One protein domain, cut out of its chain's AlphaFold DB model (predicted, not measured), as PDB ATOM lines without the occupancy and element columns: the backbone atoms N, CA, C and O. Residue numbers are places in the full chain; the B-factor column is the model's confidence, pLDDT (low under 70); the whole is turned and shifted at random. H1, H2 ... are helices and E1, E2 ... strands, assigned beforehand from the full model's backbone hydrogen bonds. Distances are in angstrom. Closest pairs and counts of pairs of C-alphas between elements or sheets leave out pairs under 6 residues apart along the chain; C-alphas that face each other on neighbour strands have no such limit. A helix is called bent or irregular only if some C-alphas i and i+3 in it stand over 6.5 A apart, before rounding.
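What this domain is: This is residues 334 to 442 and 624 to 726 of the 730 residues of an uncharacterized protein of Mesoaciditoga sp (UniProt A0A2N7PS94). What shape does the model show? Five helices, H2, H4, H5, H6 and H7, run roughly side by side in a bundle with H5 nearest its middle, and H3 crosses H5 on one side. H1 folds back along H2 at one edge, and a small hairpin of two antiparallel strands, E1 and E2, sits at one end. What is printed? The printed part has 212 residues and is mostly helix, with seven named helices and two named strands in the order H1 H2 H3 H4 H5 H6 E1 E2 H7. How large is it? It is compact, with a radius of gyration of the C-alphas of 18.0 A and spans of 56 by 40 by 28 A.

How they stand to each other: What does the first helix touch? H1, residues 339 to 353, forms a helical hairpin with H2, residues 355 to 375, which touches H1 with residues 357 to 365 alone; their closest C-alphas, those of Ala 350 and Val 358, are 5.3 A apart, and the two helices run opposite ways at a shallow tilt of 14 degrees. H2 is irregular, but only just: C-alphas 356 and 359 are 6.7 A apart. What touches the hub, H5, residues 631 to 648? H3, residues 383 to 405, touches it at a tilt of 35.1 degrees, only just steep, with C-alphas 393 and 641 closest at 6.1 A. H4, residues 413 to 431, touches it with C-alphas 419 and 647 closest at 5.8 A, and H2 only just does, with 3 pairs of C-alphas within 8 A, 373 and 635 closest at 6.1 A. H6, residues 654 to 673, forms a helical hairpin with H5, C-alphas 646 and 657 closest at 5.1 A. What else touches H6? H7, residues 700 to 726, touches it, opposite ways at 21 degrees, a shallow tilt, with C-alphas 658 and 714 closest at 4.5 A. H2 touches it the same way, C-alphas 374 and 667 closest at 6.1 A. H7 also touches H4, C-alphas 418 and 713 closest at 5.8 A. What do N and O atoms show? Between E1, residues 676 to 679, and E2, residues 688 to 691, N 677 and O 690 are within hydrogen-bond range at 2.8 A. Every O i to N i+4 pair is within range in H1, H3, H4, H5 and H7, against 15 of 17 in H2 and 13 of 16 in H6.

Where its parts are: Where do the elements begin and end? C-alpha 339 of H1 is at (27.362, -8.418, 50.752), and C-alpha 726 of H7 at (-7.292, -9.840, 32.023). Which are longest? From first to last C-alpha, H7 measures 38.7 A, H3 33.5 A and H2 30.7 A.

The domain as a whole: Where is the cut? Residues 443 to 623 are not printed, and C-alphas 442 and 624 are 10.6 A apart. Where is confidence low? Twelve residues are under 70, among them 334 to 337 and 379 to 383.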
ATOM      1  N   SER A 334      37.080  -4.126  52.218       59.97
ATOM      2  CA  SER A 334      35.929  -3.296  51.885       59.97
ATOM      3  C   SER A 334      34.651  -3.895  52.497       59.97
ATOM      4  O   SER A 334      34.357  -5.072  52.265       59.97
ATOM      5  N   PRO A 335      33.831  -3.112  53.231       62.06
ATOM      6  CA  PRO A 335      32.542  -3.569  53.769       62.06
ATOM      7  C   PRO A 335      31.618  -4.164  52.697       62.06
ATOM      8  O   PRO A 335      30.706  -4.933  52.989       62.06
ATOM      9  N   ILE A 336      31.868  -3.799  51.441       66.19
ATOM     10  CA  ILE A 336      31.110  -4.199  50.268       66.19
ATOM     11  C   ILE A 336      31.312  -5.690  49.927       66.19
ATOM     12  O   ILE A 336      30.414  -6.298  49.349       66.19
ATOM     13  N   GLU A 337      32.415  -6.334  50.322       69.12
ATOM     14  CA  GLU A 337      32.640  -7.772  50.068       69.12
ATOM     15  C   GLU A 337      31.752  -8.677  50.941       69.12
ATOM     16  O   GLU A 337      31.330  -9.757  50.519       69.12
ATOM     17  N   TRP A 338      31.353  -8.199  52.125       79.31
ATOM     18  CA  TRP A 338      30.441  -8.908  53.031       79.31
ATOM     19  C   TRP A 338      29.025  -9.073  52.463       79.31
ATOM     20  O   TRP A 338      28.247  -9.893  52.965       79.31
ATOM     21  N   ARG A 339      28.682  -8.342  51.392       85.06
ATOM     22  CA  ARG A 339      27.362  -8.418  50.752       85.06
ATOM     23  C   ARG A 339      27.028  -9.827  50.271       85.06
ATOM     24  O   ARG A 339      25.894 -10.260  50.439       85.06
ATOM     25  N   TRP A 340      28.011 -10.585  49.785       85.88
ATOM     26  CA  TRP A 340      27.804 -11.961  49.325       85.88
ATOM     27  C   TRP A 340      27.364 -12.894  50.457       85.88
ATOM     28  O   TRP A 340      26.453 -13.706  50.281       85.88
ATOM     29  N   ILE A 341      27.951 -12.727  51.647       86.44
ATOM     30  CA  ILE A 341      27.549 -13.460  52.855       86.44
ATOM     31  C   ILE A 341      26.134 -13.042  53.260       86.44
ATOM     32  O   ILE A 341      25.293 -13.900  53.531       86.44
ATOM     33  N   ILE A 342      25.834 -11.739  53.235       87.88
ATOM     34  CA  ILE A 342      24.492 -11.217  53.526       87.88
ATOM     35  C   ILE A 342      23.454 -11.807  52.555       87.88
ATOM     36  O   ILE A 342      22.389 -12.238  53.000       87.88
ATOM     37  N   TYR A 343      23.758 -11.904  51.256       89.69
ATOM     38  CA  TYR A 343      22.874 -12.521  50.261       89.69
ATOM     39  C   TYR A 343      22.622 -13.998  50.564       89.69
ATOM     40  O   TYR A 343      21.472 -14.441  50.541       89.69
ATOM     41  N   ALA A 344      23.675 -14.754  50.883       87.81
ATOM     42  CA  ALA A 344      23.565 -16.168  51.224       87.81
ATOM     43  C   ALA A 344      22.691 -16.375  52.470       87.81
ATOM     44  O   ALA A 344      21.760 -17.183  52.448       87.81
ATOM     45  N   VAL A 345      22.926 -15.595  53.530       90.19
ATOM     46  CA  VAL A 345      22.135 -15.640  54.767       90.19
ATOM     47  C   VAL A 345      20.677 -15.263  54.501       90.19
ATOM     48  O   VAL A 345      19.773 -15.971  54.948       90.19
ATOM     49  N   ALA A 346      20.423 -14.203  53.727       89.06
ATOM     50  CA  ALA A 346      19.072 -13.772  53.374       89.06
ATOM     51  C   ALA A 346      18.310 -14.844  52.575       89.06
ATOM     52  O   ALA A 346      17.129 -15.094  52.839       89.06
ATOM     53  N   LEU A 347      18.979 -15.518  51.632       89.69
ATOM     54  CA  LEU A 347      18.389 -16.605  50.850       89.69
ATOM     55  C   LEU A 347      18.114 -17.847  51.694       89.69
ATOM     56  O   LEU A 347      17.016 -18.396  51.598       89.69
ATOM     57  N   ILE A 348      19.056 -18.265  52.547       90.38
ATOM     58  CA  ILE A 348      18.864 -19.396  53.468       90.38
ATOM     59  C   ILE A 348      17.693 -19.104  54.408       90.38
ATOM     60  O   ILE A 348      16.784 -19.923  54.536       90.38
ATOM     61  N   PHE A 349      17.659 -17.911  55.007       89.62
ATOM     62  CA  PHE A 349      16.575 -17.492  55.890       89.62
ATOM     63  C   PHE A 349      15.216 -17.522  55.175       89.62
ATOM     64  O   PHE A 349      14.259 -18.122  55.675       89.62
ATOM     65  N   ALA A 350      15.124 -16.944  53.974       88.38
ATOM     66  CA  ALA A 350      13.896 -16.956  53.183       88.38
ATOM     67  C   ALA A 350      13.482 -18.379  52.774       88.38
ATOM     68  O   ALA A 350      12.294 -18.709  52.811       88.38
ATOM     69  N   PHE A 351      14.438 -19.237  52.420       89.25
ATOM     70  CA  PHE A 351      14.180 -20.616  52.014       89.25
ATOM     71  C   PHE A 351      13.671 -21.485  53.171       89.25
ATOM     72  O   PHE A 351      12.748 -22.283  52.974       89.25
ATOM     73  N   VAL A 352      14.230 -21.309  54.373       89.06
ATOM     74  CA  VAL A 352      13.864 -22.071  55.576       89.06
ATOM     75  C   VAL A 352      12.534 -21.592  56.163       89.06
ATOM     76  O   VAL A 352      11.655 -22.413  56.416       89.06
ATOM     77  N   TYR A 353      12.343 -20.280  56.339       84.75
ATOM     78  CA  TYR A 353      11.183 -19.753  57.069       84.75
ATOM     79  C   TYR A 353       9.980 -19.423  56.183       84.75
ATOM     80  O   TYR A 353       8.837 -19.638  56.589       84.75
ATOM     81  N   LYS A 354      10.193 -18.871  54.981       84.12
ATOM     82  CA  LYS A 354       9.102 -18.386  54.116       84.12
ATOM     83  C   LYS A 354       9.421 -18.579  52.634       84.12
ATOM     84  O   LYS A 354       9.628 -17.610  51.905       84.12
ATOM     85  N   ARG A 355       9.336 -19.827  52.152       80.69
ATOM     86  CA  ARG A 355       9.614 -20.213  50.747       80.69
ATOM     87  C   ARG A 355       8.959 -19.317  49.686       80.69
ATOM     88  O   ARG A 355       9.547 -19.092  48.635       80.69
ATOM     89  N   LYS A 356       7.766 -18.769  49.953       80.06
ATOM     90  CA  LYS A 356       7.065 -17.848  49.034       80.06
ATOM     91  C   LYS A 356       7.778 -16.498  48.845       80.06
ATOM     92  O   LYS A 356       7.571 -15.858  47.822       80.06
ATOM     93  N   ILE A 357       8.611 -16.068  49.797       84.31
ATOM     94  CA  ILE A 357       9.334 -14.785  49.761       84.31
ATOM     95  C   ILE A 357      10.682 -14.913  49.034       84.31
ATOM     96  O   ILE A 357      11.209 -13.909  48.568       84.31
ATOM     97  N   VAL A 358      11.201 -16.130  48.827       83.81
ATOM     98  CA  VAL A 358      12.475 -16.371  48.112       83.81
ATOM     99  C   VAL A 358      12.506 -15.666  46.754       83.81
ATOM    100  O   VAL A 358      13.499 -15.034  46.412       83.81
ATOM    101  N   GLY A 359      11.395 -15.693  46.009       82.06
ATOM    102  CA  GLY A 359      11.284 -14.998  44.724       82.06
ATOM    103  C   GLY A 359      11.339 -13.468  44.821       82.06
ATOM    104  O   GLY A 359      11.732 -12.825  43.858       82.06
ATOM    105  N   TYR A 360      10.986 -12.864  45.954       85.12
ATOM    106  CA  TYR A 360      11.143 -11.421  46.165       85.12
ATOM    107  C   TYR A 360      12.543 -11.074  46.677       85.12
ATOM    108  O   TYR A 360      13.104 -10.076  46.240       85.12
ATOM    109  N   VAL A 361      13.137 -11.918  47.530       87.75
ATOM    110  CA  VAL A 361      14.531 -11.753  47.986       87.75
ATOM    111  C   VAL A 361      15.497 -11.845  46.810       87.75
ATOM    112  O   VAL A 361      16.338 -10.971  46.654       87.75
ATOM    113  N   MET A 362      15.331 -12.837  45.931       85.69
ATOM    114  CA  MET A 362      16.136 -12.965  44.710       85.69
ATOM    115  C   MET A 362      16.009 -11.739  43.797       85.69
ATOM    116  O   MET A 362      17.009 -11.280  43.255       85.69
ATOM    117  N   LEU A 363      14.802 -11.180  43.652       85.62
ATOM    118  CA  LEU A 363      14.602  -9.957  42.875       85.62
ATOM    119  C   LEU A 363      15.317  -8.775  43.536       85.62
ATOM    120  O   LEU A 363      16.001  -8.029  42.848       85.62
ATOM    121  N   ALA A 364      15.185  -8.616  44.854       88.31
ATOM    122  CA  ALA A 364      15.842  -7.545  45.596       88.31
ATOM    123  C   ALA A 364      17.371  -7.632  45.483       88.31
ATOM    124  O   ALA A 364      18.003  -6.614  45.226       88.31
ATOM    125  N   ILE A 365      17.943  -8.837  45.592       90.19
ATOM    126  CA  ILE A 365      19.378  -9.080  45.392       90.19
ATOM    127  C   ILE A 365      19.789  -8.703  43.969       90.19
ATOM    128  O   ILE A 365      20.742  -7.959  43.803       90.19
ATOM    129  N   LEU A 366      19.061  -9.154  42.943       86.94
ATOM    130  CA  LEU A 366      19.395  -8.828  41.551       86.94
ATOM    131  C   LEU A 366      19.314  -7.328  41.261       86.94
ATOM    132  O   LEU A 366      20.168  -6.796  40.557       86.94
ATOM    133  N   VAL A 367      18.295  -6.646  41.787       88.25
ATOM    134  CA  VAL A 367      18.138  -5.194  41.634       88.25
ATOM    135  C   VAL A 367      19.262  -4.463  42.344       88.25
ATOM    136  O   VAL A 367      19.881  -3.588  41.750       88.25
ATOM    137  N   PHE A 368      19.537  -4.831  43.593       89.31
ATOM    138  CA  PHE A 368      20.612  -4.230  44.362       89.31
ATOM    139  C   PHE A 368      21.968  -4.471  43.690       89.31
ATOM    140  O   PHE A 368      22.693  -3.509  43.479       89.31
ATOM    141  N   GLU A 369      22.270  -5.691  43.236       87.81
ATOM    142  CA  GLU A 369      23.537  -5.980  42.555       87.81
ATOM    143  C   GLU A 369      23.640  -5.254  41.213       87.81
ATOM    144  O   GLU A 369      24.696  -4.741  40.871       87.81
ATOM    145  N   SER A 370      22.540  -5.120  40.470       87.12
ATOM    146  CA  SER A 370      22.537  -4.324  39.239       87.12
ATOM    147  C   SER A 370      22.803  -2.842  39.514       87.12
ATOM    148  O   SER A 370      23.500  -2.194  38.743       87.12
ATOM    149  N   LEU A 371      22.283  -2.291  40.615       87.94
ATOM    150  CA  LEU A 371      22.585  -0.918  41.030       87.94
ATOM    151  C   LEU A 371      24.032  -0.778  41.513       87.94
ATOM    152  O   LEU A 371      24.681   0.207  41.178       87.94
ATOM    153  N   VAL A 372      24.549  -1.762  42.252       85.62
ATOM    154  CA  VAL A 372      25.957  -1.820  42.673       85.62
ATOM    155  C   VAL A 372      26.885  -1.907  41.461       85.62
ATOM    156  O   VAL A 372      27.900  -1.224  41.439       85.62
ATOM    157  N   LEU A 373      26.530  -2.670  40.427       84.81
ATOM    158  CA  LEU A 373      27.275  -2.721  39.167       84.81
ATOM    159  C   LEU A 373      27.277  -1.369  38.454       84.81
ATOM    160  O   LEU A 373      28.315  -0.924  37.979       84.81
ATOM    161  N   ILE A 374      26.119  -0.713  38.369       83.75
ATOM    162  CA  ILE A 374      25.973   0.545  37.629       83.75
ATOM    163  C   ILE A 374      26.659   1.715  38.357       83.75
ATOM    164  O   ILE A 374      27.306   2.535  37.709       83.75
ATOM    165  N   PHE A 375      26.527   1.803  39.683       81.81
ATOM    166  CA  PHE A 375      26.925   2.984  40.466       81.81
ATOM    167  C   PHE A 375      28.041   2.746  41.488       81.81
ATOM    168  O   PHE A 375      28.529   3.710  42.072       81.81
ATOM    169  N   GLY A 376      28.385   1.494  41.775       71.94
ATOM    170  CA  GLY A 376      29.226   1.128  42.911       71.94
ATOM    171  C   GLY A 376      30.619   0.657  42.515       71.94
ATOM    172  O   GLY A 376      31.589   1.375  42.723       71.94
ATOM    173  N   ILE A 377      30.722  -0.576  42.018       68.38
ATOM    174  CA  ILE A 377      31.991  -1.311  41.923       68.38
ATOM    175  C   ILE A 377      32.324  -1.594  40.464       68.38
ATOM    176  O   ILE A 377      31.453  -1.989  39.686       68.38
ATOM    177  N   ASP A 378      33.601  -1.465  40.117       71.38
ATOM    178  CA  ASP A 378      34.126  -2.069  38.902       71.38
ATOM    179  C   ASP A 378      34.325  -3.583  39.115       71.38
ATOM    180  O   ASP A 378      35.196  -3.988  39.898       71.38
ATOM    181  N   PRO A 379      33.537  -4.442  38.440       67.19
ATOM    182  CA  PRO A 379      33.642  -5.890  38.593       67.19
ATOM    183  C   PRO A 379      35.013  -6.445  38.180       67.19
ATOM    184  O   PRO A 379      35.306  -7.593  38.509       67.19
ATOM    185  N   MET A 380      35.848  -5.671  37.474       66.50
ATOM    186  CA  MET A 380      37.185  -6.096  37.055       66.50
ATOM    187  C   MET A 380      38.263  -5.897  38.133       66.50
ATOM    188  O   MET A 380      39.290  -6.569  38.067       66.50
ATOM    189  N   LEU A 381      38.032  -5.039  39.136       65.00
ATOM    190  CA  LEU A 381      39.053  -4.669  40.131       65.00
ATOM    191  C   LEU A 381      39.083  -5.587  41.364       65.00
ATOM    192  O   LEU A 381      40.153  -5.841  41.913       65.00
ATOM    193  N   SER A 382      37.942  -6.135  41.803       69.81
ATOM    194  CA  SER A 382      37.917  -7.112  42.907       69.81
ATOM    195  C   SER A 382      38.010  -8.543  42.378       69.81
ATOM    196  O   SER A 382      37.186  -8.990  41.578       69.81
ATOM    197  N   ARG A 383      38.993  -9.310  42.873       69.75
ATOM    198  CA  ARG A 383      39.201 -10.715  42.484       69.75
ATOM    199  C   ARG A 383      37.988 -11.592  42.798       69.75
ATOM    200  O   ARG A 383      37.639 -12.468  42.002       69.75
ATOM    201  N   LEU A 384      37.363 -11.379  43.955       74.75
ATOM    202  CA  LEU A 384      36.190 -12.138  44.377       74.75
ATOM    203  C   LEU A 384      34.986 -11.804  43.490       74.75
ATOM    204  O   LEU A 384      34.349 -12.722  42.970       74.75
ATOM    205  N   ASP A 385      34.737 -10.518  43.240       77.88
ATOM    206  CA  ASP A 385      33.641 -10.077  42.376       77.88
ATOM    207  C   ASP A 385      33.839 -10.565  40.934       77.88
ATOM    208  O   ASP A 385      32.944 -11.202  40.381       77.88
ATOM    209  N   SER A 386      35.030 -10.385  40.359       75.44
ATOM    210  CA  SER A 386      35.375 -10.870  39.016       75.44
ATOM    211  C   SER A 386      35.159 -12.382  38.878       75.44
ATOM    212  O   SER A 386      34.550 -12.849  37.913       75.44
ATOM    213  N   THR A 387      35.563 -13.166  39.887       81.38
ATOM    214  CA  THR A 387      35.356 -14.625  39.899       81.38
ATOM    215  C   THR A 387      33.871 -14.983  39.959       81.38
ATOM    216  O   THR A 387      33.416 -15.857  39.217       81.38
ATOM    217  N   LEU A 388      33.095 -14.314  40.816       83.25
ATOM    218  CA  LEU A 388      31.661 -14.567  40.964       83.25
ATOM    219  C   LEU A 388      30.878 -14.163  39.711       83.25
ATOM    220  O   LEU A 388      30.008 -14.915  39.269       83.25
ATOM    221  N   TYR A 389      31.215 -13.031  39.093       85.50
ATOM    222  CA  TYR A 389      30.611 -12.599  37.834       85.50
ATOM    223  C   TYR A 389      31.019 -13.478  36.658       85.50
ATOM    224  O   TYR A 389      30.166 -13.831  35.844       85.50
ATOM    225  N   GLY A 390      32.281 -13.903  36.588       83.31
ATOM    226  CA  GLY A 390      32.743 -14.877  35.603       83.31
ATOM    227  C   GLY A 390      31.995 -16.205  35.734       83.31
ATOM    228  O   GLY A 390      31.464 -16.721  34.748       83.31
ATOM    229  N   PHE A 391      31.860 -16.720  36.961       85.12
ATOM    230  CA  PHE A 391      31.065 -17.917  37.238       85.12
ATOM    231  C   PHE A 391      29.596 -17.725  36.853       85.12
ATOM    232  O   PHE A 391      29.005 -18.624  36.249       85.12
ATOM    233  N   LEU A 392      29.014 -16.556  37.146       84.75
ATOM    234  CA  LEU A 392      27.665 -16.202  36.722       84.75
ATOM    235  C   LEU A 392      27.559 -16.268  35.198       84.75
ATOM    236  O   LEU A 392      26.731 -17.019  34.707       84.75
ATOM    237  N   ILE A 393      28.417 -15.583  34.441       83.50
ATOM    238  CA  ILE A 393      28.370 -15.562  32.968       83.50
ATOM    239  C   ILE A 393      28.473 -16.977  32.379       83.50
ATOM    240  O   ILE A 393      27.653 -17.349  31.539       83.50
ATOM    241  N   VAL A 394      29.432 -17.791  32.836       82.69
ATOM    242  CA  VAL A 394      29.613 -19.171  32.346       82.69
ATOM    243  C   VAL A 394      28.395 -20.032  32.672       82.69
ATOM    244  O   VAL A 394      27.866 -20.731  31.803       82.69
ATOM    245  N   THR A 395      27.910 -19.947  33.912       83.75
ATOM    246  CA  THR A 395      26.714 -20.668  34.353       83.75
ATOM    247  C   THR A 395      25.506 -20.247  33.527       83.75
ATOM    248  O   THR A 395      24.752 -21.098  33.066       83.75
ATOM    249  N   VAL A 396      25.345 -18.948  33.271       80.75
ATOM    250  CA  VAL A 396      24.273 -18.387  32.448       80.75
ATOM    251  C   VAL A 396      24.352 -18.885  31.020       80.75
ATOM    252  O   VAL A 396      23.329 -19.320  30.501       80.75
ATOM    253  N   ALA A 397      25.523 -18.866  30.389       80.19
ATOM    254  CA  ALA A 397      25.700 -19.367  29.031       80.19
ATOM    255  C   ALA A 397      25.282 -20.843  28.924       80.19
ATOM    256  O   ALA A 397      24.458 -21.200  28.076       80.19
ATOM    257  N   PHE A 398      25.773 -21.688  29.837       81.69
ATOM    258  CA  PHE A 398      25.443 -23.114  29.875       81.69
ATOM    259  C   PHE A 398      23.948 -23.360  30.124       81.69
ATOM    260  O   PHE A 398      23.282 -24.101  29.398       81.69
ATOM    261  N   LEU A 399      23.390 -22.699  31.135       79.88
ATOM    262  CA  LEU A 399      21.989 -22.829  31.517       79.88
ATOM    263  C   LEU A 399      21.033 -22.284  30.446       79.88
ATOM    264  O   LEU A 399      19.966 -22.856  30.217       79.88
ATOM    265  N   SER A 400      21.417 -21.212  29.757       74.44
ATOM    266  CA  SER A 400      20.639 -20.633  28.659       74.44
ATOM    267  C   SER A 400      20.623 -21.555  27.450       74.44
ATOM    268  O   SER A 400      19.565 -21.732  26.847       74.44
ATOM    269  N   PHE A 401      21.744 -22.218  27.146       77.62
ATOM    270  CA  PHE A 401      21.801 -23.258  26.121       77.62
ATOM    271  C   PHE A 401      20.857 -24.430  26.441       77.62
ATOM    272  O   PHE A 401      20.046 -24.824  25.601       77.62
ATOM    273  N   LEU A 402      20.869 -24.935  27.680       77.31
ATOM    274  CA  LEU A 402      19.929 -25.981  28.110       77.31
ATOM    275  C   LEU A 402      18.466 -25.518  28.035       77.31
ATOM    276  O   LEU A 402      17.593 -26.264  27.589       77.31
ATOM    277  N   SER A 403      18.188 -24.275  28.436       72.94
ATOM    278  CA  SER A 403      16.850 -23.689  28.330       72.94
ATOM    279  C   SER A 403      16.404 -23.552  26.870       72.94
ATOM    280  O   SER A 403      15.220 -23.746  26.578       72.94
ATOM    281  N   PHE A 404      17.329 -23.276  25.947       71.81
ATOM    282  CA  PHE A 404      17.061 -23.155  24.513       71.81
ATOM    283  C   PHE A 404      16.541 -24.470  23.912       71.81
ATOM    284  O   PHE A 404      15.572 -24.459  23.156       71.81
ATOM    285  N   LEU A 405      17.065 -25.625  24.348       73.31
ATOM    286  CA  LEU A 405      16.552 -26.950  23.952       73.31
ATOM    287  C   LEU A 405      15.082 -27.177  24.358       73.31
ATOM    288  O   LEU A 405      14.385 -28.009  23.780       73.31
ATOM    289  N   SER A 406      14.579 -26.425  25.340       67.94
ATOM    290  CA  SER A 406      13.195 -26.516  25.816       67.94
ATOM    291  C   SER A 406      12.220 -25.536  25.139       67.94
ATOM    292  O   SER A 406      11.025 -25.564  25.456       67.94
ATOM    293  N   ILE A 407      12.686 -24.706  24.193       72.25
ATOM    294  CA  ILE A 407      11.879 -23.670  23.515       72.25
ATOM    295  C   ILE A 407      10.642 -24.245  22.821       72.25
ATOM    296  O   ILE A 407       9.576 -23.636  22.894       72.25
ATOM    297  N   GLY A 408      10.728 -25.453  22.252       67.31
ATOM    298  CA  GLY A 408       9.594 -26.119  21.596       67.31
ATOM    299  C   GLY A 408       8.382 -26.379  22.506       67.31
ATOM    300  O   GLY A 408       7.298 -26.685  22.021       67.31
ATOM    301  N   LYS A 409       8.529 -26.234  23.832       74.19
ATOM    302  CA  LYS A 409       7.439 -26.380  24.813       74.19
ATOM    303  C   LYS A 409       6.730 -25.054  25.147       74.19
ATOM    304  O   LYS A 409       5.790 -25.055  25.944       74.19
ATOM    305  N   ILE A 410       7.176 -23.919  24.602       76.56
ATOM    306  CA  ILE A 410       6.635 -22.580  24.889       76.56
ATOM    307  C   ILE A 410       5.532 -22.238  23.880       76.56
ATOM    308  O   ILE A 410       5.710 -22.404  22.682       76.56
ATOM    309  N   LYS A 411       4.385 -21.734  24.360       77.88
ATOM    310  CA  LYS A 411       3.233 -21.378  23.502       77.88
ATOM    311  C   LYS A 411       3.143 -19.887  23.141       77.88
ATOM    312  O   LYS A 411       2.381 -19.529  22.253       77.88
ATOM    313  N   ASN A 412       3.858 -19.008  23.848       81.75
ATOM    314  CA  ASN A 412       3.803 -17.561  23.617       81.75
ATOM    315  C   ASN A 412       4.890 -17.128  22.623       81.75
ATOM    316  O   ASN A 412       6.070 -17.140  22.966       81.75
ATOM    317  N   LEU A 413       4.485 -16.710  21.420       84.88
ATOM    318  CA  LEU A 413       5.400 -16.296  20.353       84.88
ATOM    319  C   LEU A 413       6.286 -15.107  20.761       84.88
ATOM    320  O   LEU A 413       7.490 -15.150  20.529       84.88
ATOM    321  N   PHE A 414       5.730 -14.091  21.429       85.44
ATOM    322  CA  PHE A 414       6.504 -12.921  21.872       85.44
ATOM    323  C   PHE A 414       7.624 -13.300  22.843       85.44
ATOM    324  O   PHE A 414       8.719 -12.748  22.780       85.44
ATOM    325  N   GLN A 415       7.365 -14.287  23.699       84.75
ATOM    326  CA  GLN A 415       8.341 -14.800  24.653       84.75
ATOM    327  C   GLN A 415       9.445 -15.627  23.983       84.75
ATOM    328  O   GLN A 415      10.592 -15.593  24.416       84.75
ATOM    329  N   ILE A 416       9.116 -16.368  22.921       86.94
ATOM    330  CA  ILE A 416      10.121 -17.071  22.115       86.94
ATOM    331  C   ILE A 416      11.025 -16.047  21.424       86.94
ATOM    332  O   ILE A 416      12.244 -16.170  21.485       86.94
ATOM    333  N   ILE A 417      10.434 -15.007  20.826       90.06
ATOM    334  CA  ILE A 417      11.183 -13.934  20.165       90.06
ATOM    335  C   ILE A 417      12.098 -13.220  21.164       90.06
ATOM    336  O   ILE A 417      13.269 -13.023  20.855       90.06
ATOM    337  N   SER A 418      11.620 -12.883  22.369       90.69
ATOM    338  CA  SER A 418      12.455 -12.213  23.376       90.69
ATOM    339  C   SER A 418      13.635 -13.080  23.821       90.69
ATOM    340  O   SER A 418      14.760 -12.589  23.873       90.69
ATOM    341  N   MET A 419      13.424 -14.382  24.050       88.75
ATOM    342  CA  MET A 419      14.512 -15.321  24.361       88.75
ATOM    343  C   MET A 419      15.543 -15.421  23.230       88.75
ATOM    344  O   MET A 419      16.741 -15.370  23.496       88.75
ATOM    345  N   VAL A 420      15.092 -15.552  21.977       89.81
ATOM    346  CA  VAL A 420      15.986 -15.657  20.812       89.81
ATOM    347  C   VAL A 420      16.772 -14.364  20.619       89.81
ATOM    348  O   VAL A 420      17.986 -14.425  20.453       89.81
ATOM    349  N   LEU A 421      16.120 -13.200  20.693       93.25
ATOM    350  CA  LEU A 421      16.784 -11.905  20.538       93.25
ATOM    351  C   LEU A 421      17.855 -11.684  21.607       93.25
ATOM    352  O   LEU A 421      18.968 -11.306  21.263       93.25
ATOM    353  N   VAL A 422      17.556 -11.956  22.882       92.75
ATOM    354  CA  VAL A 422      18.543 -11.801  23.964       92.75
ATOM    355  C   VAL A 422      19.665 -12.840  23.846       92.75
ATOM    356  O   VAL A 422      20.821 -12.511  24.092       92.75
ATOM    357  N   GLY A 423      19.365 -14.070  23.417       90.38
ATOM    358  CA  GLY A 423      20.386 -15.094  23.162       90.38
ATOM    359  C   GLY A 423      21.334 -14.722  22.018       90.38
ATOM    360  O   GLY A 423      22.549 -14.845  22.155       90.38
ATOM    361  N   VAL A 424      20.797 -14.204  20.910       90.88
ATOM    362  CA  VAL A 424      21.595 -13.675  19.792       90.88
ATOM    363  C   VAL A 424      22.394 -12.452  20.237       90.88
ATOM    364  O   VAL A 424      23.571 -12.358  19.913       90.88
ATOM    365  N   LEU A 425      21.794 -11.553  21.023       93.25
ATOM    366  CA  LEU A 425      22.478 -10.385  21.574       93.25
ATOM    367  C   LEU A 425      23.676 -10.786  22.443       93.25
ATOM    368  O   LEU A 425      24.757 -10.228  22.283       93.25
ATOM    369  N   PHE A 426      23.503 -11.780  23.317       91.25
ATOM    370  CA  PHE A 426      24.578 -12.323  24.146       91.25
ATOM    371  C   PHE A 426      25.743 -12.848  23.296       91.25
ATOM    372  O   PHE A 426      26.895 -12.534  23.582       91.25
ATOM    373  N   LEU A 427      25.460 -13.577  22.208       89.38
ATOM    374  CA  LEU A 427      26.494 -14.041  21.277       89.38
ATOM    375  C   LEU A 427      27.161 -12.886  20.522       89.38
ATOM    376  O   LEU A 427      28.380 -12.866  20.392       89.38
ATOM    377  N   ILE A 428      26.384 -11.909  20.048       91.31
ATOM    378  CA  ILE A 428      26.903 -10.730  19.344       91.31
ATOM    379  C   ILE A 428      27.908  -9.981  20.224       91.31
ATOM    380  O   ILE A 428      28.991  -9.659  19.754       91.31
ATOM    381  N   VAL A 429      27.586  -9.756  21.500       89.81
ATOM    382  CA  VAL A 429      28.438  -9.005  22.439       89.81
ATOM    383  C   VAL A 429      29.757  -9.725  22.766       89.81
ATOM    384  O   VAL A 429      30.734  -9.071  23.119       89.81
ATOM    385  N   ILE A 430      29.820 -11.052  22.608       86.50
ATOM    386  CA  ILE A 430      31.063 -11.825  22.777       86.50
ATOM    387  C   ILE A 430      32.037 -11.591  21.614       86.50
ATOM    388  O   ILE A 430      33.249 -11.548  21.830       86.50
ATOM    389  N   PHE A 431      31.528 -11.475  20.384       86.81
ATOM    390  CA  PHE A 431      32.365 -11.453  19.179       86.81
ATOM    391  C   PHE A 431      32.555 -10.059  18.578       86.81
ATOM    392  O   PHE A 431      33.595  -9.796  17.966       86.81
ATOM    393  N   LEU A 432      31.563  -9.176  18.707       91.19
ATOM    394  CA  LEU A 432      31.630  -7.838  18.141       91.19
ATOM    395  C   LEU A 432      32.227  -6.845  19.148       91.19
ATOM    396  O   LEU A 432      31.762  -6.765  20.286       91.19
ATOM    397  N   PRO A 433      33.192  -6.019  18.709       91.81
ATOM    398  CA  PRO A 433      33.857  -5.082  19.593       91.81
ATOM    399  C   PRO A 433      32.968  -3.893  19.962       91.81
ATOM    400  O   PRO A 433      32.227  -3.364  19.128       91.81
ATOM    401  N   LEU A 434      33.111  -3.444  21.211       93.31
ATOM    402  CA  LEU A 434      32.516  -2.209  21.710       93.31
ATOM    403  C   LEU A 434      33.195  -0.987  21.088       93.31
ATOM    404  O   LEU A 434      32.496  -0.060  20.701       93.31
ATOM    405  N   TYR A 435      34.520  -0.997  20.928       92.00
ATOM    406  CA  TYR A 435      35.245   0.038  20.184       92.00
ATOM    407  C   TYR A 435      36.079  -0.608  19.083       92.00
ATOM    408  O   TYR A 435      36.778  -1.599  19.305       92.00
ATOM    409  N   SER A 436      36.021  -0.041  17.883       86.75
ATOM    410  CA  SER A 436      36.777  -0.523  16.728       86.75
ATOM    411  C   SER A 436      37.629   0.595  16.153       86.75
ATOM    412  O   SER A 436      37.103   1.671  15.886       86.75
ATOM    413  N   ASN A 437      38.903   0.295  15.891       80.12
ATOM    414  CA  ASN A 437      39.823   1.176  15.171       80.12
ATOM    415  C   ASN A 437      39.932   2.599  15.766       80.12
ATOM    416  O   ASN A 437      39.813   3.577  15.031       80.12
ATOM    417  N   LEU A 438      40.152   2.711  17.082       87.69
ATOM    418  CA  LEU A 438      40.439   3.996  17.736       87.69
ATOM    419  C   LEU A 438      41.777   4.543  17.224       87.69
ATOM    420  O   LEU A 438      42.838   4.017  17.567       87.69
ATOM    421  N   GLU A 439      41.732   5.557  16.364       84.00
ATOM    422  CA  GLU A 439      42.882   6.025  15.586       84.00
ATOM    423  C   GLU A 439      44.066   6.441  16.466       84.00
ATOM    424  O   GLU A 439      45.214   6.145  16.130       84.00
ATOM    425  N   TYR A 440      43.808   7.044  17.625       82.38
ATOM    426  CA  TYR A 440      44.860   7.502  18.536       82.38
ATOM    427  C   TYR A 440      45.524   6.377  19.336       82.38
ATOM    428  O   TYR A 440      46.618   6.564  19.858       82.38
ATOM    429  N   THR A 441      44.920   5.186  19.356       87.56
ATOM    430  CA  THR A 441      45.517   3.979  19.952       87.56
ATOM    431  C   THR A 441      46.361   3.174  18.954       87.56
ATOM    432  O   THR A 441      46.924   2.134  19.303       87.56
ATOM    433  N   ARG A 442      46.470   3.623  17.694       91.62
ATOM    434  CA  ARG A 442      47.410   3.048  16.717       91.62
ATOM    435  C   ARG A 442      48.847   3.275  17.170       91.62
ATOM    436  O   ARG A 442      49.155   4.310  17.760       91.62
ATOM    437  N   ASN A 624      40.980  -3.872  18.284       89.31
ATOM    438  CA  ASN A 624      39.570  -3.814  18.669       89.31
ATOM    439  C   ASN A 624      39.396  -4.040  20.176       89.31
ATOM    440  O   ASN A 624      40.115  -4.847  20.765       89.31
ATOM    441  N   ILE A 625      38.411  -3.401  20.793       90.56
ATOM    442  CA  ILE A 625      38.166  -3.493  22.235       90.56
ATOM    443  C   ILE A 625      36.814  -4.146  22.454       90.56
ATOM    444  O   ILE A 625      35.789  -3.648  21.987       90.56
ATOM    445  N   GLN A 626      36.822  -5.287  23.133       90.62
ATOM    446  CA  GLN A 626      35.617  -6.060  23.417       90.62
ATOM    447  C   GLN A 626      34.897  -5.529  24.660       90.62
ATOM    448  O   GLN A 626      35.504  -4.860  25.493       90.62
ATOM    449  N   PHE A 627      33.614  -5.867  24.819       90.06
ATOM    450  CA  PHE A 627      32.820  -5.439  25.980       90.06
ATOM    451  C   PHE A 627      33.460  -5.853  27.308       90.06
ATOM    452  O   PHE A 627      33.562  -5.050  28.221       90.06
ATOM    453  N   PHE A 628      33.958  -7.083  27.406       85.69
ATOM    454  CA  PHE A 628      34.596  -7.591  28.624       85.69
ATOM    455  C   PHE A 628      35.991  -7.007  28.898       85.69
ATOM    456  O   PHE A 628      36.607  -7.396  29.881       85.69
ATOM    457  N   GLN A 629      36.517  -6.135  28.032       86.00
ATOM    458  CA  GLN A 629      37.815  -5.486  28.231       86.00
ATOM    459  C   GLN A 629      37.694  -4.079  28.807       86.00
ATOM    460  O   GLN A 629      38.716  -3.435  28.991       86.00
ATOM    461  N   THR A 630      36.491  -3.567  29.056       89.12
ATOM    462  CA  THR A 630      36.318  -2.246  29.671       89.12
ATOM    463  C   THR A 630      35.428  -2.365  30.904       89.12
ATOM    464  O   THR A 630      34.512  -3.198  30.903       89.12
ATOM    465  N   PRO A 631      35.635  -1.535  31.942       85.62
ATOM    466  CA  PRO A 631      34.784  -1.531  33.131       85.62
ATOM    467  C   PRO A 631      33.297  -1.431  32.777       85.62
ATOM    468  O   PRO A 631      32.493  -2.290  33.138       85.62
ATOM    469  N   ASP A 632      32.925  -0.441  31.966       87.62
ATOM    470  CA  ASP A 632      31.522  -0.194  31.623       87.62
ATOM    471  C   ASP A 632      30.955  -1.201  30.617       87.62
ATOM    472  O   ASP A 632      29.797  -1.617  30.730       87.62
ATOM    473  N   GLY A 633      31.779  -1.681  29.683       90.69
ATOM    474  CA  GLY A 633      31.395  -2.759  28.778       90.69
ATOM    475  C   GLY A 633      31.132  -4.067  29.528       90.69
ATOM    476  O   GLY A 633      30.157  -4.761  29.228       90.69
ATOM    477  N   SER A 634      31.944  -4.381  30.542       89.56
ATOM    478  CA  SER A 634      31.806  -5.595  31.348       89.56
ATOM    479  C   SER A 634      30.543  -5.545  32.212       89.56
ATOM    480  O   SER A 634      29.795  -6.525  32.251       89.56
ATOM    481  N   LYS A 635      30.214  -4.381  32.797       90.56
ATOM    482  CA  LYS A 635      28.937  -4.142  33.492       90.56
ATOM    483  C   LYS A 635      27.753  -4.403  32.565       90.56
ATOM    484  O   LYS A 635      26.841  -5.147  32.927       90.56
ATOM    485  N   VAL A 636      27.768  -3.850  31.348       92.31
ATOM    486  CA  VAL A 636      26.699  -4.087  30.361       92.31
ATOM    487  C   VAL A 636      26.627  -5.559  29.957       92.31
ATOM    488  O   VAL A 636      25.530  -6.111  29.869       92.31
ATOM    489  N   PHE A 637      27.761  -6.235  29.789       91.88
ATOM    490  CA  PHE A 637      27.792  -7.664  29.482       91.88
ATOM    491  C   PHE A 637      27.197  -8.530  30.608       91.88
ATOM    492  O   PHE A 637      26.410  -9.447  30.344       91.88
ATOM    493  N   ILE A 638      27.486  -8.201  31.872       91.19
ATOM    494  CA  ILE A 638      26.869  -8.846  33.040       91.19
ATOM    495  C   ILE A 638      25.359  -8.567  33.067       91.19
ATOM    496  O   ILE A 638      24.572  -9.496  33.256       91.19
ATOM    497  N   LEU A 639      24.926  -7.329  32.806       92.94
ATOM    498  CA  LEU A 639      23.502  -6.975  32.742       92.94
ATOM    499  C   LEU A 639      22.767  -7.722  31.621       92.94
ATOM    500  O   LEU A 639      21.642  -8.170  31.830       92.94
ATOM    501  N   ILE A 640      23.390  -7.917  30.455       93.19
ATOM    502  CA  ILE A 640      22.836  -8.740  29.366       93.19
ATOM    503  C   ILE A 640      22.751 -10.211  29.788       93.19
ATOM    504  O   ILE A 640      21.763 -10.883  29.493       93.19
ATOM    505  N   SER A 641      23.734 -10.709  30.540       91.88
ATOM    506  CA  SER A 641      23.705 -12.065  31.105       91.88
ATOM    507  C   SER A 641      22.557 -12.224  32.113       91.88
ATOM    508  O   SER A 641      21.795 -13.190  32.053       91.88
ATOM    509  N   MET A 642      22.351 -11.242  32.994       90.31
ATOM    510  CA  MET A 642      21.198 -11.208  33.902       90.31
ATOM    511  C   MET A 642      19.872 -11.106  33.137       90.31
ATOM    512  O   MET A 642      18.896 -11.772  33.498       90.31
ATOM    513  N   LEU A 643      19.827 -10.324  32.053       92.44
ATOM    514  CA  LEU A 643      18.656 -10.218  31.185       92.44
ATOM    515  C   LEU A 643      18.336 -11.574  30.554       92.44
ATOM    516  O   LEU A 643      17.176 -11.994  30.580       92.44
ATOM    517  N   LEU A 644      19.355 -12.298  30.088       91.56
ATOM    518  CA  LEU A 644      19.225 -13.641  29.536       91.56
ATOM    519  C   LEU A 644      18.663 -14.630  30.570       91.56
ATOM    520  O   LEU A 644      17.721 -15.362  30.254       91.56
ATOM    521  N   ILE A 645      19.135 -14.599  31.823       88.50
ATOM    522  CA  ILE A 645      18.536 -15.381  32.925       88.50
ATOM    523  C   ILE A 645      17.063 -15.014  33.115       88.50
ATOM    524  O   ILE A 645      16.208 -15.889  33.283       88.50
ATOM    525  N   SER A 646      16.753 -13.716  33.116       89.69
ATOM    526  CA  SER A 646      15.401 -13.227  33.384       89.69
ATOM    527  C   SER A 646      14.394 -13.738  32.350       89.69
ATOM    528  O   SER A 646      13.291 -14.157  32.716       89.69
ATOM    529  N   VAL A 647      14.783 -13.775  31.070       88.94
ATOM    530  CA  VAL A 647      13.909 -14.242  29.990       88.94
ATOM    531  C   VAL A 647      13.832 -15.763  29.931       88.94
ATOM    532  O   VAL A 647      12.756 -16.278  29.640       88.94
ATOM    533  N   THR A 648      14.905 -16.487  30.268       85.88
ATOM    534  CA  THR A 648      14.962 -17.962  30.209       85.88
ATOM    535  C   THR A 648      14.356 -18.640  31.446       85.88
ATOM    536  O   THR A 648      13.397 -19.409  31.323       85.88
ATOM    537  N   PHE A 649      14.846 -18.323  32.648       82.12
ATOM    538  CA  PHE A 649      14.454 -18.969  33.910       82.12
ATOM    539  C   PHE A 649      13.236 -18.316  34.554       82.12
ATOM    540  O   PHE A 649      12.272 -18.994  34.921       82.12
ATOM    541  N   PHE A 650      13.228 -16.985  34.639       83.38
ATOM    542  CA  PHE A 650      12.139 -16.227  35.266       83.38
ATOM    543  C   PHE A 650      11.022 -15.872  34.283       83.38
ATOM    544  O   PHE A 650      10.243 -14.949  34.505       83.38
ATOM    545  N   ARG A 651      10.868 -16.677  33.230       79.69
ATOM    546  CA  ARG A 651       9.974 -16.447  32.089       79.69
ATOM    547  C   ARG A 651       8.516 -16.128  32.467       79.69
ATOM    548  O   ARG A 651       7.833 -15.392  31.765       79.69
ATOM    549  N   LYS A 652       8.003 -16.682  33.574       81.88
ATOM    550  CA  LYS A 652       6.629 -16.419  34.051       81.88
ATOM    551  C   LYS A 652       6.513 -15.135  34.879       81.88
ATOM    552  O   LYS A 652       5.413 -14.617  35.035       81.88
ATOM    553  N   ASN A 653       7.620 -14.636  35.420       87.06
ATOM    554  CA  ASN A 653       7.642 -13.476  36.293       87.06
ATOM    555  C   ASN A 653       7.962 -12.216  35.477       87.06
ATOM    556  O   ASN A 653       9.103 -11.959  35.097       87.06
ATOM    557  N   TRP A 654       6.929 -11.428  35.183       89.44
ATOM    558  CA  TRP A 654       7.073 -10.196  34.409       89.44
ATOM    559  C   TRP A 654       7.992  -9.171  35.098       89.44
ATOM    560  O   TRP A 654       8.692  -8.436  34.411       89.44
ATOM    561  N   MET A 655       8.029  -9.152  36.435       89.75
ATOM    562  CA  MET A 655       8.757  -8.140  37.200       89.75
ATOM    563  C   MET A 655      10.272  -8.266  37.007       89.75
ATOM    564  O   MET A 655      10.936  -7.263  36.780       89.75
ATOM    565  N   TYR A 656      10.800  -9.495  37.001       90.25
ATOM    566  CA  TYR A 656      12.220  -9.760  36.737       90.25
ATOM    567  C   TYR A 656      12.638  -9.250  35.361       90.25
ATOM    568  O   TYR A 656      13.595  -8.492  35.240       90.25
ATOM    569  N   ARG A 657      11.885  -9.635  34.325       91.94
ATOM    570  CA  ARG A 657      12.170  -9.245  32.939       91.94
ATOM    571  C   ARG A 657      12.102  -7.732  32.763       91.94
ATOM    572  O   ARG A 657      12.996  -7.154  32.159       91.94
ATOM    573  N   PHE A 658      11.075  -7.092  33.320       94.38
ATOM    574  CA  PHE A 658      10.894  -5.646  33.220       94.38
ATOM    575  C   PHE A 658      12.022  -4.870  33.911       94.38
ATOM    576  O   PHE A 658      12.625  -3.993  33.298       94.38
ATOM    577  N   VAL A 659      12.330  -5.208  35.166       93.38
ATOM    578  CA  VAL A 659      13.307  -4.456  35.962       93.38
ATOM    579  C   VAL A 659      14.724  -4.630  35.417       93.38
ATOM    580  O   VAL A 659      15.419  -3.634  35.237       93.38
ATOM    581  N   ILE A 660      15.134  -5.858  35.081       92.94
ATOM    582  CA  ILE A 660      16.461  -6.088  34.495       92.94
ATOM    583  C   ILE A 660      16.584  -5.405  33.133       92.94
ATOM    584  O   ILE A 660      17.601  -4.775  32.881       92.94
ATOM    585  N   SER A 661      15.536  -5.414  32.298       95.56
ATOM    586  CA  SER A 661      15.555  -4.672  31.026       95.56
ATOM    587  C   SER A 661      15.789  -3.174  31.227       95.56
ATOM    588  O   SER A 661      16.577  -2.577  30.501       95.56
ATOM    589  N   LEU A 662      15.135  -2.561  32.223       95.44
ATOM    590  CA  LEU A 662      15.332  -1.147  32.552       95.44
ATOM    591  C   LEU A 662      16.783  -0.868  32.979       95.44
ATOM    592  O   LEU A 662      17.376   0.116  32.544       95.44
ATOM    593  N   LEU A 663      17.359  -1.753  33.796       94.44
ATOM    594  CA  LEU A 663      18.743  -1.652  34.264       94.44
ATOM    595  C   LEU A 663      19.748  -1.848  33.117       94.44
ATOM    596  O   LEU A 663      20.712  -1.094  33.031       94.44
ATOM    597  N   THR A 664      19.500  -2.779  32.190       95.12
ATOM    598  CA  THR A 664      20.321  -2.967  30.982       95.12
ATOM    599  C   THR A 664      20.282  -1.738  30.071       95.12
ATOM    600  O   THR A 664      21.324  -1.336  29.550       95.12
ATOM    601  N   ILE A 665      19.111  -1.107  29.904       95.69
ATOM    602  CA  ILE A 665      18.974   0.160  29.165       95.69
ATOM    603  C   ILE A 665      19.799   1.250  29.847       95.69
ATOM    604  O   ILE A 665      20.599   1.903  29.182       95.69
ATOM    605  N   LEU A 666      19.638   1.421  31.163       93.56
ATOM    606  CA  LEU A 666      20.365   2.430  31.930       93.56
ATOM    607  C   LEU A 666      21.885   2.243  31.811       93.56
ATOM    608  O   LEU A 666      22.581   3.191  31.456       93.56
ATOM    609  N   GLY A 667      22.383   1.020  32.017       91.81
ATOM    610  CA  GLY A 667      23.807   0.701  31.883       91.81
ATOM    611  C   GLY A 667      24.345   0.967  30.474       91.81
ATOM    612  O   GLY A 667      25.423   1.529  30.317       91.81
ATOM    613  N   SER A 668      23.565   0.643  29.438       93.56
ATOM    614  CA  SER A 668      23.955   0.881  28.041       93.56
ATOM    615  C   SER A 668      23.988   2.370  27.689       93.56
ATOM    616  O   SER A 668      24.846   2.801  26.924       93.56
ATOM    617  N   VAL A 669      23.079   3.170  28.258       92.81
ATOM    618  CA  VAL A 669      23.055   4.625  28.063       92.81
ATOM    619  C   VAL A 669      24.263   5.301  28.716       92.81
ATOM    620  O   VAL A 669      24.785   6.267  28.164       92.81
ATOM    621  N   MET A 670      24.749   4.789  29.851       89.25
ATOM    622  CA  MET A 670      25.912   5.363  30.539       89.25
ATOM    623  C   MET A 670      27.198   5.307  29.705       89.25
ATOM    624  O   MET A 670      27.979   6.255  29.766       89.25
ATOM    625  N   ILE A 671      27.370   4.291  28.849       89.62
ATOM    626  CA  ILE A 671      28.535   4.179  27.951       89.62
ATOM    627  C   ILE A 671      28.644   5.387  26.999       89.62
ATOM    628  O   ILE A 671      29.748   5.806  26.656       89.62
ATOM    629  N   PHE A 672      27.529   6.015  26.598       86.69
ATOM    630  CA  PHE A 672      27.575   7.191  25.712       86.69
ATOM    631  C   PHE A 672      28.203   8.433  26.357       86.69
ATOM    632  O   PHE A 672      28.614   9.341  25.638       86.69
ATOM    633  N   TYR A 673      28.253   8.503  27.689       83.62
ATOM    634  CA  TYR A 673      28.760   9.667  28.422       83.62
ATOM    635  C   TYR A 673      30.216   9.513  28.874       83.62
ATOM    636  O   TYR A 673      30.758  10.415  29.519       83.62
ATOM    637  N   GLN A 674      30.852   8.391  28.538       81.38
ATOM    638  CA  GLN A 674      32.223   8.106  28.924       81.38
ATOM    639  C   GLN A 674      33.201   9.035  28.194       81.38
ATOM    640  O   GLN A 674      33.127   9.211  26.979       81.38
ATOM    641  N   LYS A 675      34.120   9.646  28.952       83.12
ATOM    642  CA  LYS A 675      35.185  10.519  28.421       83.12
ATOM    643  C   LYS A 675      36.554   9.846  28.409       83.12
ATOM    644  O   LYS A 675      37.364  10.140  27.538       83.12
ATOM    645  N   VAL A 676      36.795   8.962  29.371       84.00
ATOM    646  CA  VAL A 676      38.040   8.208  29.522       84.00
ATOM    647  C   VAL A 676      37.705   6.738  29.380       84.00
ATOM    648  O   VAL A 676      36.815   6.234  30.061       84.00
ATOM    649  N   LEU A 677      38.385   6.080  28.455       86.88
ATOM    650  CA  LEU A 677      38.284   4.661  28.189       86.88
ATOM    651  C   LEU A 677      39.413   3.941  28.917       86.88
ATOM    652  O   LEU A 677      40.580   4.164  28.612       86.88
ATOM    653  N   GLU A 678      39.060   3.036  29.816       86.75
ATOM    654  CA  GLU A 678      40.016   2.143  30.466       86.75
ATOM    655  C   GLU A 678      39.906   0.752  29.854       86.75
ATOM    656  O   GLU A 678      38.819   0.171  29.768       86.75
ATOM    657  N   ILE A 679      41.039   0.231  29.394       87.12
ATOM    658  CA  ILE A 679      41.131  -1.064  28.738       87.12
ATOM    659  C   ILE A 679      41.871  -2.015  29.671       87.12
ATOM    660  O   ILE A 679      43.066  -1.871  29.929       87.12
ATOM    661  N   PHE A 680      41.159  -3.030  30.139       84.62
ATOM    662  CA  PHE A 680      41.741  -4.191  30.777       84.62
ATOM    663  C   PHE A 680      42.538  -4.993  29.749       84.62
ATOM    664  O   PHE A 680      42.001  -5.547  28.779       84.62
ATOM    665  N   VAL A 681      43.845  -5.032  29.975       82.62
ATOM    666  CA  VAL A 681      44.797  -5.736  29.126       82.62
ATOM    667  C   VAL A 681      44.918  -7.175  29.609       82.62
ATOM    668  O   VAL A 681      44.465  -8.098  28.932       82.62
ATOM    669  N   GLU A 682      45.475  -7.357  30.803       80.94
ATOM    670  CA  GLU A 682      45.658  -8.646  31.457       80.94
ATOM    671  C   GLU A 682      45.667  -8.468  32.973       80.94
ATOM    672  O   GLU A 682      46.036  -7.416  33.490       80.94
ATOM    673  N   TYR A 683      45.281  -9.519  33.691       76.31
ATOM    674  CA  TYR A 683      45.304  -9.518  35.146       76.31
ATOM    675  C   TYR A 683      46.733  -9.339  35.676       76.31
ATOM    676  O   TYR A 683      47.639 -10.076  35.285       76.31
ATOM    677  N   GLY A 684      46.922  -8.383  36.588       73.81
ATOM    678  CA  GLY A 684      48.237  -8.036  37.127       73.81
ATOM    679  C   GLY A 684      49.027  -7.026  36.301       73.81
ATOM    680  O   GLY A 684      50.109  -6.642  36.725       73.81
ATOM    681  N   PHE A 685      48.510  -6.592  35.149       81.88
ATOM    682  CA  PHE A 685      49.019  -5.432  34.419       81.88
ATOM    683  C   PHE A 685      48.126  -4.210  34.680       81.88
ATOM    684  O   PHE A 685      46.928  -4.375  34.921       81.88
ATOM    685  N   PRO A 686      48.679  -2.985  34.600       82.75
ATOM    686  CA  PRO A 686      47.871  -1.774  34.659       82.75
ATOM    687  C   PRO A 686      46.858  -1.728  33.509       82.75
ATOM    688  O   PRO A 686      47.098  -2.255  32.418       82.75
ATOM    689  N   THR A 687      45.715  -1.087  33.752       84.06
ATOM    690  CA  THR A 687      44.759  -0.766  32.692       84.06
ATOM    691  C   THR A 687      45.371   0.267  31.749       84.06
ATOM    692  O   THR A 687      46.129   1.149  32.150       84.06
ATOM    693  N   TYR A 688      45.063   0.143  30.461       87.44
ATOM    694  CA  TYR A 688      45.434   1.153  29.482       87.44
ATOM    695  C   TYR A 688      44.341   2.221  29.431       87.44
ATOM    696  O   TYR A 688      43.232   1.940  28.972       87.44
ATOM    697  N   SER A 689      44.648   3.426  29.907       84.38
ATOM    698  CA  SER A 689      43.708   4.550  29.930       84.38
ATOM    699  C   SER A 689      43.907   5.457  28.717       84.38
ATOM    700  O   SER A 689      45.017   5.897  28.428       84.38
ATOM    701  N   HIS A 690      42.816   5.762  28.014       85.19
ATOM    702  CA  HIS A 690      42.800   6.625  26.835       85.19
ATOM    703  C   HIS A 690      41.652   7.628  26.906       85.19
ATOM    704  O   HIS A 690      40.489   7.256  27.068       85.19
ATOM    705  N   THR A 691      41.954   8.912  26.742       85.38
ATOM    706  CA  THR A 691      40.926   9.957  26.682       85.38
ATOM    707  C   THR A 691      40.324  10.009  25.282       85.38
ATOM    708  O   THR A 691      41.024  10.296  24.312       85.38
ATOM    709  N   LEU A 692      39.014   9.770  25.176       84.69
ATOM    710  CA  LEU A 692      38.303   9.746  23.900       84.69
ATOM    711  C   LEU A 692      38.301  11.140  23.258       84.69
ATOM    712  O   LEU A 692      37.835  12.120  23.850       84.69
ATOM    713  N   LEU A 693      38.808  11.229  22.027       83.12
ATOM    714  CA  LEU A 693      38.862  12.477  21.263       83.12
ATOM    715  C   LEU A 693      37.602  12.678  20.404       83.12
ATOM    716  O   LEU A 693      36.781  11.781  20.226       83.12
ATOM    717  N   LYS A 694      37.401  13.896  19.876       74.69
ATOM    718  CA  LYS A 694      36.202  14.230  19.082       74.69
ATOM    719  C   LYS A 694      36.067  13.294  17.875       74.69
ATOM    720  O   LYS A 694      36.887  13.348  16.967       74.69
ATOM    721  N   GLY A 695      34.984  12.517  17.843       74.56
ATOM    722  CA  GLY A 695      34.690  11.559  16.773       74.56
ATOM    723  C   GLY A 695      35.018  10.108  17.134       74.56
ATOM    724  O   GLY A 695      34.505   9.207  16.476       74.56
ATOM    725  N   GLU A 696      35.786   9.871  18.201       84.44
ATOM    726  CA  GLU A 696      35.917   8.547  18.803       84.44
ATOM    727  C   GLU A 696      34.696   8.251  19.673       84.44
ATOM    728  O   GLU A 696      34.202   9.103  20.413       84.44
ATOM    729  N   GLY A 697      34.182   7.030  19.578       85.75
ATOM    730  CA  GLY A 697      33.014   6.621  20.339       85.75
ATOM    731  C   GLY A 697      32.786   5.119  20.273       85.75
ATOM    732  O   GLY A 697      33.409   4.424  19.463       85.75
ATOM    733  N   PRO A 698      31.899   4.601  21.134       90.69
ATOM    734  CA  PRO A 698      31.529   3.199  21.104       90.69
ATOM    735  C   PRO A 698      30.784   2.870  19.808       90.69
ATOM    736  O   PRO A 698      30.242   3.740  19.119       90.69
ATOM    737  N   ASN A 699      30.689   1.584  19.500       91.69
ATOM    738  CA  ASN A 699      29.920   1.063  18.389       91.69
ATOM    739  C   ASN A 699      28.423   1.320  18.621       91.69
ATOM    740  O   ASN A 699      27.711   0.519  19.238       91.69
ATOM    741  N   LEU A 700      27.954   2.463  18.113       90.94
ATOM    742  CA  LEU A 700      26.588   2.950  18.303       90.94
ATOM    743  C   LEU A 700      25.550   1.931  17.831       90.94
ATOM    744  O   LEU A 700      24.511   1.786  18.467       90.94
ATOM    745  N   PHE A 701      25.836   1.199  16.752       91.62
ATOM    746  CA  PHE A 701      24.923   0.189  16.224       91.62
ATOM    747  C   PHE A 701      24.642  -0.911  17.255       91.62
ATOM    748  O   PHE A 701      23.483  -1.254  17.486       91.62
ATOM    749  N   ILE A 702      25.682  -1.422  17.920       92.31
ATOM    750  CA  ILE A 702      25.526  -2.476  18.932       92.31
ATOM    751  C   ILE A 702      24.806  -1.932  20.167       92.31
ATOM    752  O   ILE A 702      23.894  -2.585  20.666       92.31
ATOM    753  N   LEU A 703      25.155  -0.733  20.642       94.00
ATOM    754  CA  LEU A 703      24.484  -0.136  21.803       94.00
ATOM    755  C   LEU A 703      22.996   0.130  21.537       94.00
ATOM    756  O   LEU A 703      22.150  -0.202  22.369       94.00
ATOM    757  N   ILE A 704      22.654   0.658  20.358       94.69
ATOM    758  CA  ILE A 704      21.258   0.852  19.941       94.69
ATOM    759  C   ILE A 704      20.534  -0.493  19.863       94.69
ATOM    760  O   ILE A 704      19.392  -0.592  20.312       94.69
ATOM    761  N   LEU A 705      21.186  -1.542  19.352       95.19
ATOM    762  CA  LEU A 705      20.620  -2.889  19.312       95.19
ATOM    763  C   LEU A 705      20.346  -3.436  20.724       95.19
ATOM    764  O   LEU A 705      19.254  -3.955  20.963       95.19
ATOM    765  N   ILE A 706      21.283  -3.280  21.669       95.94
ATOM    766  CA  ILE A 706      21.105  -3.685  23.075       95.94
ATOM    767  C   ILE A 706      19.895  -2.967  23.686       95.94
ATOM    768  O   ILE A 706      19.035  -3.606  24.302       95.94
ATOM    769  N   ILE A 707      19.793  -1.651  23.481       96.81
ATOM    770  CA  ILE A 707      18.683  -0.834  23.985       96.81
ATOM    771  C   ILE A 707      17.361  -1.275  23.349       96.81
ATOM    772  O   ILE A 707      16.387  -1.498  24.067       96.81
ATOM    773  N   ALA A 708      17.316  -1.462  22.029       96.69
ATOM    774  CA  ALA A 708      16.110  -1.867  21.311       96.69
ATOM    775  C   ALA A 708      15.596  -3.243  21.765       96.69
ATOM    776  O   ALA A 708      14.404  -3.400  22.039       96.69
ATOM    777  N   VAL A 709      16.492  -4.227  21.910       96.81
ATOM    778  CA  VAL A 709      16.144  -5.558  22.432       96.81
ATOM    779  C   VAL A 709      15.641  -5.456  23.871       96.81
ATOM    780  O   VAL A 709      14.616  -6.049  24.204       96.81
ATOM    781  N   SER A 710      16.294  -4.659  24.716       97.00
ATOM    782  CA  SER A 710      15.883  -4.473  26.113       97.00
ATOM    783  C   SER A 710      14.512  -3.789  26.227       97.00
ATOM    784  O   SER A 710      13.669  -4.223  27.012       97.00
ATOM    785  N   ILE A 711      14.226  -2.780  25.395       97.25
ATOM    786  CA  ILE A 711      12.899  -2.140  25.315       97.25
ATOM    787  C   ILE A 711      11.836  -3.161  24.900       97.25
ATOM    788  O   ILE A 711      10.760  -3.214  25.502       97.25
ATOM    789  N   PHE A 712      12.134  -3.999  23.904       96.88
ATOM    790  CA  PHE A 712      11.220  -5.050  23.468       96.88
ATOM    791  C   PHE A 712      10.913  -6.046  24.596       96.88
ATOM    792  O   PHE A 712       9.746  -6.373  24.823       96.88
ATOM    793  N   VAL A 713      11.927  -6.486  25.353       95.56
ATOM    794  CA  VAL A 713      11.740  -7.380  26.510       95.56
ATOM    795  C   VAL A 713      10.902  -6.705  27.600       95.56
ATOM    796  O   VAL A 713       9.989  -7.329  28.147       95.56
ATOM    797  N   ALA A 714      11.146  -5.424  27.892       95.31
ATOM    798  CA  ALA A 714      10.354  -4.664  28.858       95.31
ATOM    799  C   ALA A 714       8.876  -4.564  28.437       95.31
ATOM    800  O   ALA A 714       7.976  -4.792  29.254       95.31
ATOM    801  N   PHE A 715       8.616  -4.284  27.158       94.88
ATOM    802  CA  PHE A 715       7.265  -4.248  26.598       94.88
ATOM    803  C   PHE A 715       6.577  -5.618  26.677       94.88
ATOM    804  O   PHE A 715       5.438  -5.717  27.136       94.88
ATOM    805  N   GLU A 716       7.270  -6.690  26.295       93.69
ATOM    806  CA  GLU A 716       6.753  -8.062  26.362       93.69
ATOM    807  C   GLU A 716       6.431  -8.489  27.804       93.69
ATOM    808  O   GLU A 716       5.406  -9.133  28.064       93.69
ATOM    809  N   ALA A 717       7.256  -8.073  28.766       92.75
ATOM    810  CA  ALA A 717       7.009  -8.288  30.183       92.75
ATOM    811  C   ALA A 717       5.722  -7.582  30.649       92.75
ATOM    812  O   ALA A 717       4.859  -8.221  31.260       92.75
ATOM    813  N   LEU A 718       5.545  -6.299  30.313       92.06
ATOM    814  CA  LEU A 718       4.321  -5.551  30.626       92.06
ATOM    815  C   LEU A 718       3.088  -6.163  29.955       92.06
ATOM    816  O   LEU A 718       2.062  -6.350  30.610       92.06
ATOM    817  N   TYR A 719       3.193  -6.551  28.684       89.75
ATOM    818  CA  TYR A 719       2.119  -7.235  27.966       89.75
ATOM    819  C   TYR A 719       1.706  -8.536  28.667       89.75
ATOM    820  O   TYR A 719       0.515  -8.786  28.871       89.75
ATOM    821  N   THR A 720       2.681  -9.338  29.116       86.56
ATOM    822  CA  THR A 720       2.413 -10.552  29.899       86.56
ATOM    823  C   THR A 720       1.640 -10.228  31.180       86.56
ATOM    824  O   THR A 720       0.682 -10.931  31.504       86.56
ATOM    825  N   ARG A 721       2.005  -9.150  31.889       88.31
ATOM    826  CA  ARG A 721       1.290  -8.705  33.094       88.31
ATOM    827  C   ARG A 721      -0.161  -8.343  32.787       88.31
ATOM    828  O   ARG A 721      -1.063  -8.842  33.455       88.31
ATOM    829  N   PHE A 722      -0.398  -7.505  31.780       87.38
ATOM    830  CA  PHE A 722      -1.754  -7.080  31.420       87.38
ATOM    831  C   PHE A 722      -2.629  -8.250  30.962       87.38
ATOM    832  O   PHE A 722      -3.809  -8.306  31.306       87.38
ATOM    833  N   LYS A 723      -2.050  -9.227  30.255       84.12
ATOM    834  CA  LYS A 723      -2.751 -10.457  29.882       84.12
ATOM    835  C   LYS A 723      -3.152 -11.290  31.106       84.12
ATOM    836  O   LYS A 723      -4.294 -11.731  31.170       84.12
ATOM    837  N   LEU A 724      -2.257 -11.466  32.084       81.69
ATOM    838  CA  LEU A 724      -2.556 -12.190  33.330       81.69
ATOM    839  C   LEU A 724      -3.679 -11.517  34.134       81.69
ATOM    840  O   LEU A 724      -4.603 -12.200  34.573       81.69
ATOM    841  N   ILE A 725      -3.647 -10.182  34.230       81.81
ATOM    842  CA  ILE A 725      -4.710  -9.387  34.867       81.81
ATOM    843  C   ILE A 725      -6.053  -9.618  34.158       81.81
ATOM    844  O   ILE A 725      -7.058  -9.870  34.817       81.81
ATOM    845  N   LYS A 726      -6.075  -9.594  32.817       78.94
ATOM    846  CA  LYS A 726      -7.292  -9.840  32.023       78.94
ATOM    847  C   LYS A 726      -7.830 -11.271  32.175       78.94
ATOM    848  O   LYS A 726      -9.032 -11.480  32.063       78.94
TER     849      LYS A 726